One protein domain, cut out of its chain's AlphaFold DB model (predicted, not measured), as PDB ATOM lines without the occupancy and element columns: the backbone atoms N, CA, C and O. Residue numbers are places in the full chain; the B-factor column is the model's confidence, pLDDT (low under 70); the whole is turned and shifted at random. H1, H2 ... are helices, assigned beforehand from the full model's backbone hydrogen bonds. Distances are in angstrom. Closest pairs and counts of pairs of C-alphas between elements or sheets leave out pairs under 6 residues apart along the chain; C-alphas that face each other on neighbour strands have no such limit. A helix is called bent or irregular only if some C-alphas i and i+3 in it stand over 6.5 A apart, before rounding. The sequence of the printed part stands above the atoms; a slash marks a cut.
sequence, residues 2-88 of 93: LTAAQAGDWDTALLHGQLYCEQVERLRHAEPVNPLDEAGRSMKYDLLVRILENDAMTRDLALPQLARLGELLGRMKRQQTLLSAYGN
ATOM      1  N   LEU A   2     122.404 172.803 156.074       97.69
ATOM      2  CA  LEU A   2     123.314 172.418 154.976       97.69
ATOM      3  C   LEU A   2     123.056 173.166 153.657       97.69
ATOM      4  O   LEU A   2     123.984 173.715 153.079       97.69
ATOM      5  N   THR A   3     121.802 173.255 153.205       97.94
ATOM      6  CA  THR A   3     121.453 173.972 151.963       97.94
ATOM      7  C   THR A   3     121.846 175.453 152.000       97.94
ATOM      8  O   THR A   3     122.333 175.980 151.007       97.94
ATOM      9  N   ALA A   4     121.691 176.118 153.149       97.62
ATOM     10  CA  ALA A   4     122.110 177.510 153.320       97.62
ATOM     11  C   ALA A   4     123.643 177.631 153.299       97.62
ATOM     12  O   ALA A   4     124.184 178.483 152.600       97.62
ATOM     13  N   ALA A   5     124.352 176.710 153.964       97.31
ATOM     14  CA  ALA A   5     125.814 176.646 153.921       97.31
ATOM     15  C   ALA A   5     126.351 176.394 152.498       97.31
ATOM     16  O   ALA A   5     127.328 177.019 152.093       97.31
ATOM     17  N   GLN A   6     125.695 175.537 151.708       97.50
ATOM     18  CA  GLN A   6     126.030 175.305 150.295       97.50
ATOM     19  C   GLN A   6     125.843 176.561 149.434       97.50
ATOM     20  O   GLN A   6     126.605 176.776 148.495       97.50
ATOM     21  N   ALA A   7     124.859 177.400 149.765       97.50
ATOM     22  CA  ALA A   7     124.631 178.686 149.112       97.50
ATOM     23  C   ALA A   7     125.557 179.809 149.625       97.50
ATOM     24  O   ALA A   7     125.528 180.913 149.087       97.50
ATOM     25  N   GLY A   8     126.363 179.553 150.662       95.50
ATOM     26  CA  GLY A   8     127.164 180.576 151.340       95.50
ATOM     27  C   GLY A   8     126.341 181.564 152.178       95.50
ATOM     28  O   GLY A   8     126.876 182.583 152.611       95.50
ATOM     29  N   ASP A   9     125.061 181.274 152.416       97.62
ATOM     30  CA  ASP A   9     124.175 182.066 153.267       97.62
ATOM     31  C   ASP A   9     124.388 181.678 154.739       97.62
ATOM     32  O   ASP A   9     123.681 180.842 155.317       97.62
ATOM     33  N   TRP A  10     125.441 182.246 155.329       95.44
ATOM     34  CA  TRP A  10     125.865 181.933 156.695       95.44
ATOM     35  C   TRP A  10     124.898 182.453 157.761       95.44
ATOM     36  O   TRP A  10     124.785 181.825 158.814       95.44
ATOM     37  N   ASP A  11     124.165 183.531 157.482       96.75
ATOM     38  CA  ASP A  11     123.163 184.082 158.399       96.75
ATOM     39  C   ASP A  11     121.985 183.111 158.544       96.75
ATOM     40  O   ASP A  11     121.620 182.713 159.655       96.75
ATOM     41  N   THR A  12     121.444 182.629 157.420       97.69
ATOM     42  CA  THR A  12     120.384 181.613 157.432       97.69
ATOM     43  C   THR A  12     120.894 180.275 157.971       97.69
ATOM     44  O   THR A  12     120.175 179.574 158.693       97.69
ATOM     45  N   ALA A  13     122.144 179.898 157.672       96.62
ATOM     46  CA  ALA A  13     122.751 178.699 158.246       96.62
ATOM     47  C   ALA A  13     122.820 178.778 159.782       96.62
ATOM     48  O   ALA A  13     122.465 177.800 160.444       96.62
ATOM     49  N   LEU A  14     123.197 179.933 160.341       95.94
ATOM     50  CA  LEU A  14     123.258 180.169 161.782       95.94
ATOM     51  C   LEU A  14     121.868 180.141 162.428       95.94
ATOM     52  O   LEU A  14     121.688 179.462 163.439       95.94
ATOM     53  N   LEU A  15     120.878 180.805 161.820       97.81
ATOM     54  CA  LEU A  15     119.486 180.775 162.283       97.81
ATOM     55  C   LEU A  15     118.961 179.334 162.358       97.81
ATOM     56  O   LEU A  15     118.390 178.911 163.363       97.81
ATOM     57  N   HIS A  16     119.194 178.542 161.310       97.31
ATOM     58  CA  HIS A  16     118.818 177.131 161.312       97.31
ATOM     59  C   HIS A  16     119.604 176.303 162.331       97.31
ATOM     60  O   HIS A  16     119.032 175.375 162.897       97.31
ATOM     61  N   GLY A  17     120.877 176.621 162.574       95.31
ATOM     62  CA  GLY A  17     121.693 175.966 163.598       95.31
ATOM     63  C   GLY A  17     121.157 176.198 165.013       95.31
ATOM     64  O   GLY A  17     121.078 175.260 165.801       95.31
ATOM     65  N   GLN A  18     120.706 177.417 165.323       96.50
ATOM     66  CA  GLN A  18     120.073 177.731 166.609       96.50
ATOM     67  C   GLN A  18     118.779 176.934 166.807       96.50
ATOM     68  O   GLN A  18     118.619 176.251 167.818       96.50
ATOM     69  N   LEU A  19     117.895 176.949 165.802       96.50
ATOM     70  CA  LEU A  19     116.656 176.169 165.827       96.50
ATOM     71  C   LEU A  19     116.930 174.669 165.972       96.50
ATOM     72  O   LEU A  19     116.220 173.985 166.706       96.50
ATOM     73  N   TYR A  20     117.958 174.160 165.292       95.06
ATOM     74  CA  TYR A  20     118.390 172.772 165.408       95.06
ATOM     75  C   TYR A  20     118.779 172.415 166.846       95.06
ATOM     76  O   TYR A  20     118.236 171.449 167.380       95.06
ATOM     77  N   CYS A  21     119.631 173.213 167.500       94.62
ATOM     78  CA  CYS A  21     120.007 172.994 168.898       94.62
ATOM     79  C   CYS A  21     118.778 172.952 169.820       94.62
ATOM     80  O   CYS A  21     118.661 172.051 170.649       94.62
ATOM     81  N   GLU A  22     117.825 173.873 169.640       95.56
ATOM     82  CA  GLU A  22     116.575 173.858 170.406       95.56
ATOM     83  C   GLU A  22     115.751 172.587 170.168       95.56
ATOM     84  O   GLU A  22     115.210 172.018 171.117       95.56
ATOM     85  N   GLN A  23     115.642 172.121 168.918       94.00
ATOM     86  CA  GLN A  23     114.895 170.899 168.615       94.00
ATOM     87  C   GLN A  23     115.579 169.654 169.180       94.00
ATOM     88  O   GLN A  23     114.890 168.788 169.716       94.00
ATOM     89  N   VAL A  24     116.909 169.563 169.113       92.00
ATOM     90  CA  VAL A  24     117.668 168.452 169.713       92.00
ATOM     91  C   VAL A  24     117.464 168.419 171.225       92.00
ATOM     92  O   VAL A  24     117.176 167.356 171.778       92.00
ATOM     93  N   GLU A  25     117.516 169.572 171.892       92.44
ATOM     94  CA  GLU A  25     117.236 169.647 173.328       92.44
ATOM     95  C   GLU A  25     115.799 169.241 173.659       92.44
ATOM     96  O   GLU A  25     115.575 168.500 174.615       92.44
ATOM     97  N   ARG A  26     114.810 169.648 172.858       92.88
ATOM     98  CA  ARG A  26     113.423 169.188 173.039       92.88
ATOM     99  C   ARG A  26     113.302 167.675 172.857       92.88
ATOM    100  O   ARG A  26     112.682 167.020 173.690       92.88
ATOM    101  N   LEU A  27     113.929 167.116 171.821       89.19
ATOM    102  CA  LEU A  27     113.931 165.675 171.554       89.19
ATOM    103  C   LEU A  27     114.580 164.880 172.690       89.19
ATOM    104  O   LEU A  27     114.067 163.824 173.050       89.19
ATOM    105  N   ARG A  28     115.650 165.403 173.303       86.62
ATOM    106  CA  ARG A  28     116.324 164.780 174.454       86.62
ATOM    107  C   ARG A  28     115.387 164.550 175.644       86.62
ATOM    108  O   ARG A  28     115.586 163.601 176.393       86.62
ATOM    109  N   HIS A  29     114.373 165.396 175.813       88.25
ATOM    110  CA  HIS A  29     113.385 165.276 176.892       88.25
ATOM    111  C   HIS A  29     112.096 164.561 176.461       88.25
ATOM    112  O   HIS A  29     111.231 164.314 177.295       88.25
ATOM    113  N   ALA A  30     111.958 164.226 175.177       85.50
ATOM    114  CA  ALA A  30     110.765 163.615 174.598       85.50
ATOM    115  C   ALA A  30     110.881 162.083 174.464       85.50
ATOM    116  O   ALA A  30     110.266 161.499 173.571       85.50
ATOM    117  N   GLU A  31     111.679 161.429 175.319       74.88
ATOM    118  CA  GLU A  31     111.817 159.965 175.341       74.88
ATOM    119  C   GLU A  31     110.428 159.298 175.402       74.88
ATOM    120  O   GLU A  31     109.602 159.657 176.251       74.88
ATOM    121  N   PRO A  32     110.128 158.357 174.490       77.62
ATOM    122  CA  PRO A  32     108.817 157.738 174.452       77.62
ATOM    123  C   PRO A  32     108.612 156.874 175.700       77.62
ATOM    124  O   PRO A  32     109.479 156.098 176.092       77.62
ATOM    125  N   VAL A  33     107.424 156.982 176.305       76.88
ATOM    126  CA  VAL A  33     107.038 156.213 177.506       76.88
ATOM    127  C   VAL A  33     107.123 154.700 177.263       76.88
ATOM    128  O   VAL A  33     107.396 153.939 178.186       76.88
ATOM    129  N   ASN A  34     106.932 154.276 176.011       82.88
ATOM    130  CA  ASN A  34     107.099 152.898 175.571       82.88
ATOM    131  C   ASN A  34     108.234 152.798 174.539       82.88
ATOM    132  O   ASN A  34     108.339 153.671 173.674       82.88
ATOM    133  N   PRO A  35     109.042 151.723 174.563       87.25
ATOM    134  CA  PRO A  35     110.070 151.495 173.556       87.25
ATOM    135  C   PRO A  35     109.496 151.453 172.136       87.25
ATOM    136  O   PRO A  35     108.415 150.908 171.907       87.25
ATOM    137  N   LEU A  36     110.258 151.978 171.175       90.94
ATOM    138  CA  LEU A  36     109.948 151.833 169.752       90.94
ATOM    139  C   LEU A  36     110.024 150.356 169.341       90.94
ATOM    140  O   LEU A  36     110.909 149.621 169.797       90.94
ATOM    141  N   ASP A  37     109.134 149.945 168.443       94.50
ATOM    142  CA  ASP A  37     109.229 148.659 167.756       94.50
ATOM    143  C   ASP A  37     110.427 148.634 166.785       94.50
ATOM    144  O   ASP A  37     111.168 149.608 166.646       94.50
ATOM    145  N   GLU A  38     110.678 147.492 166.143       95.56
ATOM    146  CA  GLU A  38     111.835 147.340 165.249       95.56
ATOM    147  C   GLU A  38     111.811 148.350 164.091       95.56
ATOM    148  O   GLU A  38     112.823 148.990 163.807       95.56
ATOM    149  N   ALA A  39     110.643 148.560 163.480       96.19
ATOM    150  CA  ALA A  39     110.481 149.524 162.396       96.19
ATOM    151  C   ALA A  39     110.785 150.957 162.864       96.19
ATOM    152  O   ALA A  39     111.534 151.682 162.206       96.19
ATOM    153  N   GLY A  40     110.268 151.352 164.032       94.75
ATOM    154  CA  GLY A  40     110.538 152.654 164.632       94.75
ATOM    155  C   GLY A  40     112.008 152.845 165.003       94.75
ATOM    156  O   GLY A  40     112.554 153.931 164.800       94.75
ATOM    157  N   ARG A  41     112.685 151.800 165.496       94.56
ATOM    158  CA  ARG A  41     114.129 151.850 165.775       94.56
ATOM    159  C   ARG A  41     114.957 152.015 164.506       94.56
ATOM    160  O   ARG A  41     115.840 152.872 164.496       94.56
ATOM    161  N   SER A  42     114.656 151.256 163.451       96.88
ATOM    162  CA  SER A  42     115.342 151.381 162.157       96.88
ATOM    163  C   SER A  42     115.167 152.785 161.582       96.88
ATOM    164  O   SER A  42     116.145 153.441 161.241       96.88
ATOM    165  N   MET A  43     113.938 153.308 161.580       96.38
ATOM    166  CA  MET A  43     113.668 154.660 161.091       96.38
ATOM    167  C   MET A  43     114.400 155.730 161.917       96.38
ATOM    168  O   MET A  43     114.960 156.673 161.357       96.38
ATOM    169  N   LYS A  44     114.427 155.591 163.251       93.06
ATOM    170  CA  LYS A  44     115.180 156.496 164.134       93.06
ATOM    171  C   LYS A  44     116.672 156.469 163.799       93.06
ATOM    172  O   LYS A  44     117.292 157.529 163.754       93.06
ATOM    173  N   TYR A  45     117.238 155.287 163.569       95.44
ATOM    174  CA  TYR A  45     118.640 155.131 163.191       95.44
ATOM    175  C   TYR A  45     118.954 155.850 161.874       95.44
ATOM    176  O   TYR A  45     119.853 156.691 161.848       95.44
ATOM    177  N   ASP A  46     118.165 155.613 160.825       97.81
ATOM    178  CA  ASP A  46     118.370 156.232 159.510       97.81
ATOM    179  C   ASP A  46     118.314 157.767 159.582       97.81
ATOM    180  O   ASP A  46     119.128 158.474 158.979       97.81
ATOM    181  N   LEU A  47     117.378 158.304 160.371       95.62
ATOM    182  CA  LEU A  47     117.267 159.743 160.601       95.62
ATOM    183  C   LEU A  47     118.482 160.309 161.346       95.62
ATOM    184  O   LEU A  47     118.962 161.382 160.980       95.62
ATOM    185  N   LEU A  48     118.994 159.607 162.361       94.44
ATOM    186  CA  LEU A  48     120.183 160.038 163.103       94.44
ATOM    187  C   LEU A  48     121.423 160.068 162.210       94.44
ATOM    188  O   LEU A  48     122.166 161.048 162.246       94.44
ATOM    189  N   VAL A  49     121.619 159.040 161.381       97.50
ATOM    190  CA  VAL A  49     122.713 159.007 160.402       97.50
ATOM    191  C   VAL A  49     122.623 160.218 159.478       97.50
ATOM    192  O   VAL A  49     123.582 160.980 159.370       97.50
ATOM    193  N   ARG A  50     121.442 160.481 158.907       96.88
ATOM    194  CA  ARG A  50     121.233 161.623 158.008       96.88
ATOM    195  C   ARG A  50     121.489 162.974 158.682       96.88
ATOM    196  O   ARG A  50     121.994 163.893 158.037       96.88
ATOM    197  N   ILE A  51     121.126 163.134 159.956       94.81
ATOM    198  CA  ILE A  51     121.424 164.355 160.722       94.81
ATOM    199  C   ILE A  51     122.940 164.527 160.861       94.81
ATOM    200  O   ILE A  51     123.464 165.585 160.520       94.81
ATOM    201  N   LEU A  52     123.647 163.480 161.293       95.94
ATOM    202  CA  LEU A  52     125.097 163.523 161.496       95.94
ATOM    203  C   LEU A  52     125.865 163.787 160.194       95.94
ATOM    204  O   LEU A  52     126.827 164.557 160.200       95.94
ATOM    205  N   GLU A  53     125.429 163.198 159.081       98.19
ATOM    206  CA  GLU A  53     125.996 163.455 157.754       98.19
ATOM    207  C   GLU A  53     125.801 164.915 157.333       98.19
ATOM    208  O   GLU A  53     126.761 165.582 156.946       98.19
ATOM    209  N   ASN A  54     124.586 165.455 157.482       97.38
ATOM    210  CA  ASN A  54     124.316 166.858 157.165       97.38
ATOM    211  C   ASN A  54     125.149 167.821 158.030       97.38
ATOM    212  O   ASN A  54     125.618 168.851 157.533       97.38
ATOM    213  N   ASP A  55     125.357 167.492 159.307       96.00
ATOM    214  CA  ASP A  55     126.184 168.271 160.233       96.00
ATOM    215  C   ASP A  55     127.673 168.199 159.871       96.00
ATOM    216  O   ASP A  55     128.388 169.202 159.964       96.00
ATOM    217  N   ALA A  56     128.166 167.032 159.447       97.88
ATOM    218  CA  ALA A  56     129.527 166.881 158.933       97.88
ATOM    219  C   ALA A  56     129.731 167.730 157.671       97.88
ATOM    220  O   ALA A  56     130.603 168.598 157.658       97.88
ATOM    221  N   MET A  57     128.849 167.593 156.677       98.44
ATOM    222  CA  MET A  57     128.921 168.360 155.430       98.44
ATOM    223  C   MET A  57     128.829 169.874 155.663       98.44
ATOM    224  O   MET A  57     129.503 170.655 154.997       98.44
ATOM    225  N   THR A  58     128.013 170.313 156.625       97.25
ATOM    226  CA  THR A  58     127.933 171.736 156.992       97.25
ATOM    227  C   THR A  58     129.266 172.228 157.566       97.25
ATOM    228  O   THR A  58     129.737 173.308 157.202       97.25
ATOM    229  N   ARG A  59     129.903 171.442 158.446       96.94
ATOM    230  CA  ARG A  59     131.205 171.786 159.037       96.94
ATOM    231  C   ARG A  59     132.327 171.803 158.005       96.94
ATOM    232  O   ARG A  59     133.155 172.709 158.060       96.94
ATOM    233  N   ASP A  60     132.314 170.879 157.051       98.19
ATOM    234  CA  ASP A  60     133.295 170.834 155.960       98.19
ATOM    235  C   ASP A  60     133.264 172.107 155.100       98.19
ATOM    236  O   ASP A  60     134.296 172.546 154.596       98.19
ATOM    237  N   LEU A  61     132.097 172.752 154.986       97.69
ATOM    238  CA  LEU A  61     131.955 174.044 154.312       97.69
ATOM    239  C   LEU A  61     132.383 175.220 155.203       97.69
ATOM    240  O   LEU A  61     133.009 176.162 154.719       97.69
ATOM    241  N   ALA A  62     132.050 175.187 156.496       95.62
ATOM    242  CA  ALA A  62     132.247 176.318 157.406       95.62
ATOM    243  C   ALA A  62     133.691 176.454 157.925       95.62
ATOM    244  O   ALA A  62     134.242 177.559 157.960       95.62
ATOM    245  N   LEU A  63     134.323 175.348 158.331       96.50
ATOM    246  CA  LEU A  63     135.634 175.368 158.995       96.50
ATOM    247  C   LEU A  63     136.749 175.991 158.134       96.50
ATOM    248  O   LEU A  63     137.502 176.813 158.668       96.50
ATOM    249  N   PRO A  64     136.856 175.708 156.819       96.75
ATOM    250  CA  PRO A  64     137.865 176.350 155.978       96.75
ATOM    251  C   PRO A  64     137.671 177.867 155.862       96.75
ATOM    252  O   PRO A  64     138.645 178.622 155.863       96.75
ATOM    253  N   GLN A  65     136.419 178.335 155.795       93.88
ATOM    254  CA  GLN A  65     136.112 179.766 155.713       93.88
ATOM    255  C   GLN A  65     136.487 180.483 157.010       93.88
ATOM    256  O   GLN A  65     137.079 181.564 156.973       93.88
ATOM    257  N   LEU A  66     136.220 179.854 158.158       95.06
ATOM    258  CA  LEU A  66     136.612 180.381 159.460       95.06
ATOM    259  C   LEU A  66     138.139 180.471 159.603       95.06
ATOM    260  O   LEU A  66     138.654 181.497 160.051       95.06
ATOM    261  N   ALA A  67     138.869 179.436 159.174       97.25
ATOM    262  CA  ALA A  67     140.331 179.443 159.173       97.25
ATOM    263  C   ALA A  67     140.887 180.592 158.314       97.25
ATOM    264  O   ALA A  67     141.723 181.376 158.773       97.25
ATOM    265  N   ARG A  68     140.348 180.761 157.099       96.31
ATOM    266  CA  ARG A  68     140.711 181.858 156.192       96.31
ATOM    267  C   ARG A  68     140.439 183.231 156.807       96.31
ATOM    268  O   ARG A  68     141.281 184.123 156.703       96.31
ATOM    269  N   LEU A  69     139.285 183.418 157.444       96.38
ATOM    270  CA  LEU A  69     138.945 184.670 158.121       96.38
ATOM    271  C   LEU A  69     139.941 184.980 159.247       96.38
ATOM    272  O   LEU A  69     140.428 186.107 159.343       96.38
ATOM    273  N   GLY A  70     140.294 183.975 160.052       96.44
ATOM    274  CA  GLY A  70     141.299 184.102 161.109       96.44
ATOM    275  C   GLY A  70     142.659 184.564 160.577       96.44
ATOM    276  O   GLY A  70     143.268 185.479 161.135       96.44
ATOM    277  N   GLU A  71     143.114 184.002 159.453       97.56
ATOM    278  CA  GLU A  71     144.345 184.454 158.800       97.56
ATOM    279  C   GLU A  71     144.278 185.916 158.348       97.56
ATOM    280  O   GLU A  71     145.233 186.668 158.569       97.56
ATOM    281  N   LEU A  72     143.179 186.324 157.705       97.50
ATOM    282  CA  LEU A  72     143.001 187.689 157.201       97.50
ATOM    283  C   LEU A  72     143.008 188.704 158.345       97.50
ATOM    284  O   LEU A  72     143.769 189.673 158.298       97.50
ATOM    285  N   LEU A  73     142.250 188.441 159.411       96.56
ATOM    286  CA  LEU A  73     142.233 189.283 160.609       96.56
ATOM    287  C   LEU A  73     143.619 189.364 161.259       96.56
ATOM    288  O   LEU A  73     144.066 190.443 161.656       96.56
ATOM    289  N   GLY A  74     144.346 188.245 161.309       96.19
ATOM    290  CA  GLY A  74     145.724 188.213 161.795       96.19
ATOM    291  C   GLY A  74     146.671 189.093 160.972       96.19
ATOM    292  O   GLY A  74     147.502 189.803 161.543       96.19
ATOM    293  N   ARG A  75     146.543 189.084 159.637       95.75
ATOM    294  CA  ARG A  75     147.322 189.960 158.741       95.75
ATOM    295  C   ARG A  75     146.983 191.433 158.972       95.75
ATOM    296  O   ARG A  75     147.902 192.230 159.143       95.75
ATOM    297  N   MET A  76     145.697 191.776 159.050       94.56
ATOM    298  CA  MET A  76     145.243 193.153 159.285       94.56
ATOM    299  C   MET A  76     145.752 193.702 160.620       94.56
ATOM    300  O   MET A  76     146.278 194.812 160.665       94.56
ATOM    301  N   LYS A  77     145.689 192.908 161.696       93.88
ATOM    302  CA  LYS A  77     146.206 193.314 163.011       93.88
ATOM    303  C   LYS A  77     147.705 193.615 162.968       93.88
ATOM    304  O   LYS A  77     148.131 194.640 163.489       93.88
ATOM    305  N   ARG A  78     148.503 192.761 162.312       93.50
ATOM    306  CA  ARG A  78     149.947 193.006 162.136       93.50
ATOM    307  C   ARG A  78     150.212 194.285 161.345       93.50
ATOM    308  O   ARG A  78     151.072 195.064 161.741       93.50
ATOM    309  N   GLN A  79     149.460 194.522 160.270       92.12
ATOM    310  CA  GLN A  79     149.568 195.753 159.488       92.12
ATOM    311  C   GLN A  79     149.249 196.989 160.336       92.12
ATOM    312  O   GLN A  79     150.000 197.959 160.303       92.12
ATOM    313  N   GLN A  80     148.185 196.944 161.141       92.12
ATOM    314  CA  GLN A  80     147.833 198.034 162.048       92.12
ATOM    315  C   GLN A  80     148.934 198.290 163.085       92.12
ATOM    316  O   GLN A  80     149.295 199.438 163.311       92.12
ATOM    317  N   THR A  81     149.520 197.239 163.670       92.25
ATOM    318  CA  THR A  81     150.646 197.377 164.608       92.25
ATOM    319  C   THR A  81     151.858 198.043 163.958       92.25
ATOM    320  O   THR A  81     152.450 198.929 164.567       92.25
ATOM    321  N   LEU A  82     152.209 197.662 162.724       91.44
ATOM    322  CA  LEU A  82     153.300 198.300 161.981       91.44
ATOM    323  C   LEU A  82     152.999 199.782 161.718       91.44
ATOM    324  O   LEU A  82     153.841 200.630 161.993       91.44
ATOM    325  N   LEU A  83     151.791 200.105 161.249       90.25
ATOM    326  CA  LEU A  83     151.378 201.491 161.012       90.25
ATOM    327  C   LEU A  83     151.408 202.331 162.294       90.25
ATOM    328  O   LEU A  83     151.865 203.464 162.254       90.25
ATOM    329  N   SER A  84     150.978 201.790 163.435       87.50
ATOM    330  CA  SER A  84     151.059 202.489 164.723       87.50
ATOM    331  C   SER A  84     152.499 202.688 165.209       87.50
ATOM    332  O   SER A  84     152.818 203.750 165.735       87.50
ATOM    333  N   ALA A  85     153.368 201.689 165.039       86.69
ATOM    334  CA  ALA A  85     154.755 201.755 165.498       86.69
ATOM    335  C   ALA A  85     155.595 202.749 164.680       86.69
ATOM    336  O   ALA A  85     156.369 203.509 165.255       86.69
ATOM    337  N   TYR A  86     155.416 202.763 163.357       83.50
ATOM    338  CA  TYR A  86     156.185 203.621 162.452       83.50
ATOM    339  C   TYR A  86     155.492 204.957 162.139       83.50
ATOM    340  O   TYR A  86     156.166 205.930 161.823       83.50
ATOM    341  N   GLY A  87     154.165 205.050 162.269       70.06
ATOM    342  CA  GLY A  87     153.411 206.295 162.068       70.06
ATOM    343  C   GLY A  87     153.626 207.336 163.171       70.06
ATOM    344  O   GLY A  87     153.541 208.527 162.901       70.06
ATOM    345  N   ASN A  88     153.987 206.904 164.385       61.09
ATOM    346  CA  ASN A  88     154.410 207.788 165.481       61.09
ATOM    347  C   ASN A  88     155.902 208.173 165.418       61.09
ATOM    348  O   ASN A  88     156.395 208.828 166.332       61.09
TER     349      ASN A  88
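What this domain is: This is residues 2 to 88 of the 93 residues of the protein "Flagellar protein FliT" of Methylobacterium radiotolerans (UniProt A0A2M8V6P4). One very long helix, H3, makes the length of the model, and a second helix, H2, folds back along part of it with an open gap between, in a loose, elongated loop that the short helix H1 closes by touching both H2 and the first arm of H3. The second arm, H3b, runs on beyond that closure, with residues 66 to 88 sticking out free. The 87 printed residues hold three named helices in the order H1, H2, H3 and no named strand; the class is all helix. The whole is extended, with a radius of gyration of the C-alphas of 21.2 A, and its C-alphas span 74 by 23 by 17 A.

How they stand to each other: Start at residues 2 to 6, which are H1. A tight link of 3 residues leads to H2, residues 10 to 29, which touches H1 with residues 10 to 13 alone; look for their closest C-alphas at Ala 4 and Ala 13, 5.1 A apart. A short link of 8 residues then leads to H3, residues 38 to 87. By its hydrogen bonds H3 was assigned as one helix, but it is bent: C-alphas 61 and 64 are 6.6 A apart. Its arms are H3a, residues 38 to 61, and H3b, residues 64 to 87, at a shallow tilt of 28 degrees. H3a touches H1 with residues 54 to 61 alone, and their closest C-alphas, of Leu 2 and Thr 58, are 5.1 A apart. H2 and H3a are apart, and H3b is apart from both H1 and H2. Every O i to N i+4 pair is within hydrogen-bond range in H1, H3a and H3b; in H2 it is 15 of 16.

Where its parts are: Find C-alpha 2 at (123.314, 172.418, 154.976), where H1 begins. H2 runs from C-alpha 10 at (125.865, 181.933, 156.695) to C-alpha 29, 29.0 A away. H3a covers 35.2 A from C-alpha 38 to C-alpha 61. H3b covers 34.3 A from C-alpha 64 to C-alpha 87, which you find at (153.411, 206.295, 162.068).

The domain as a whole: Look to Asp 37 and Asn 88 for the two C-alphas farthest apart, 74.4 A. The printed part has no cut, and neither of its links is long. Residues 18 to 35, of which 18 to 29 belong to H2, stand free. The mean pLDDT of the printed part is 93.4, and residue 88 is the one printed residue under 70.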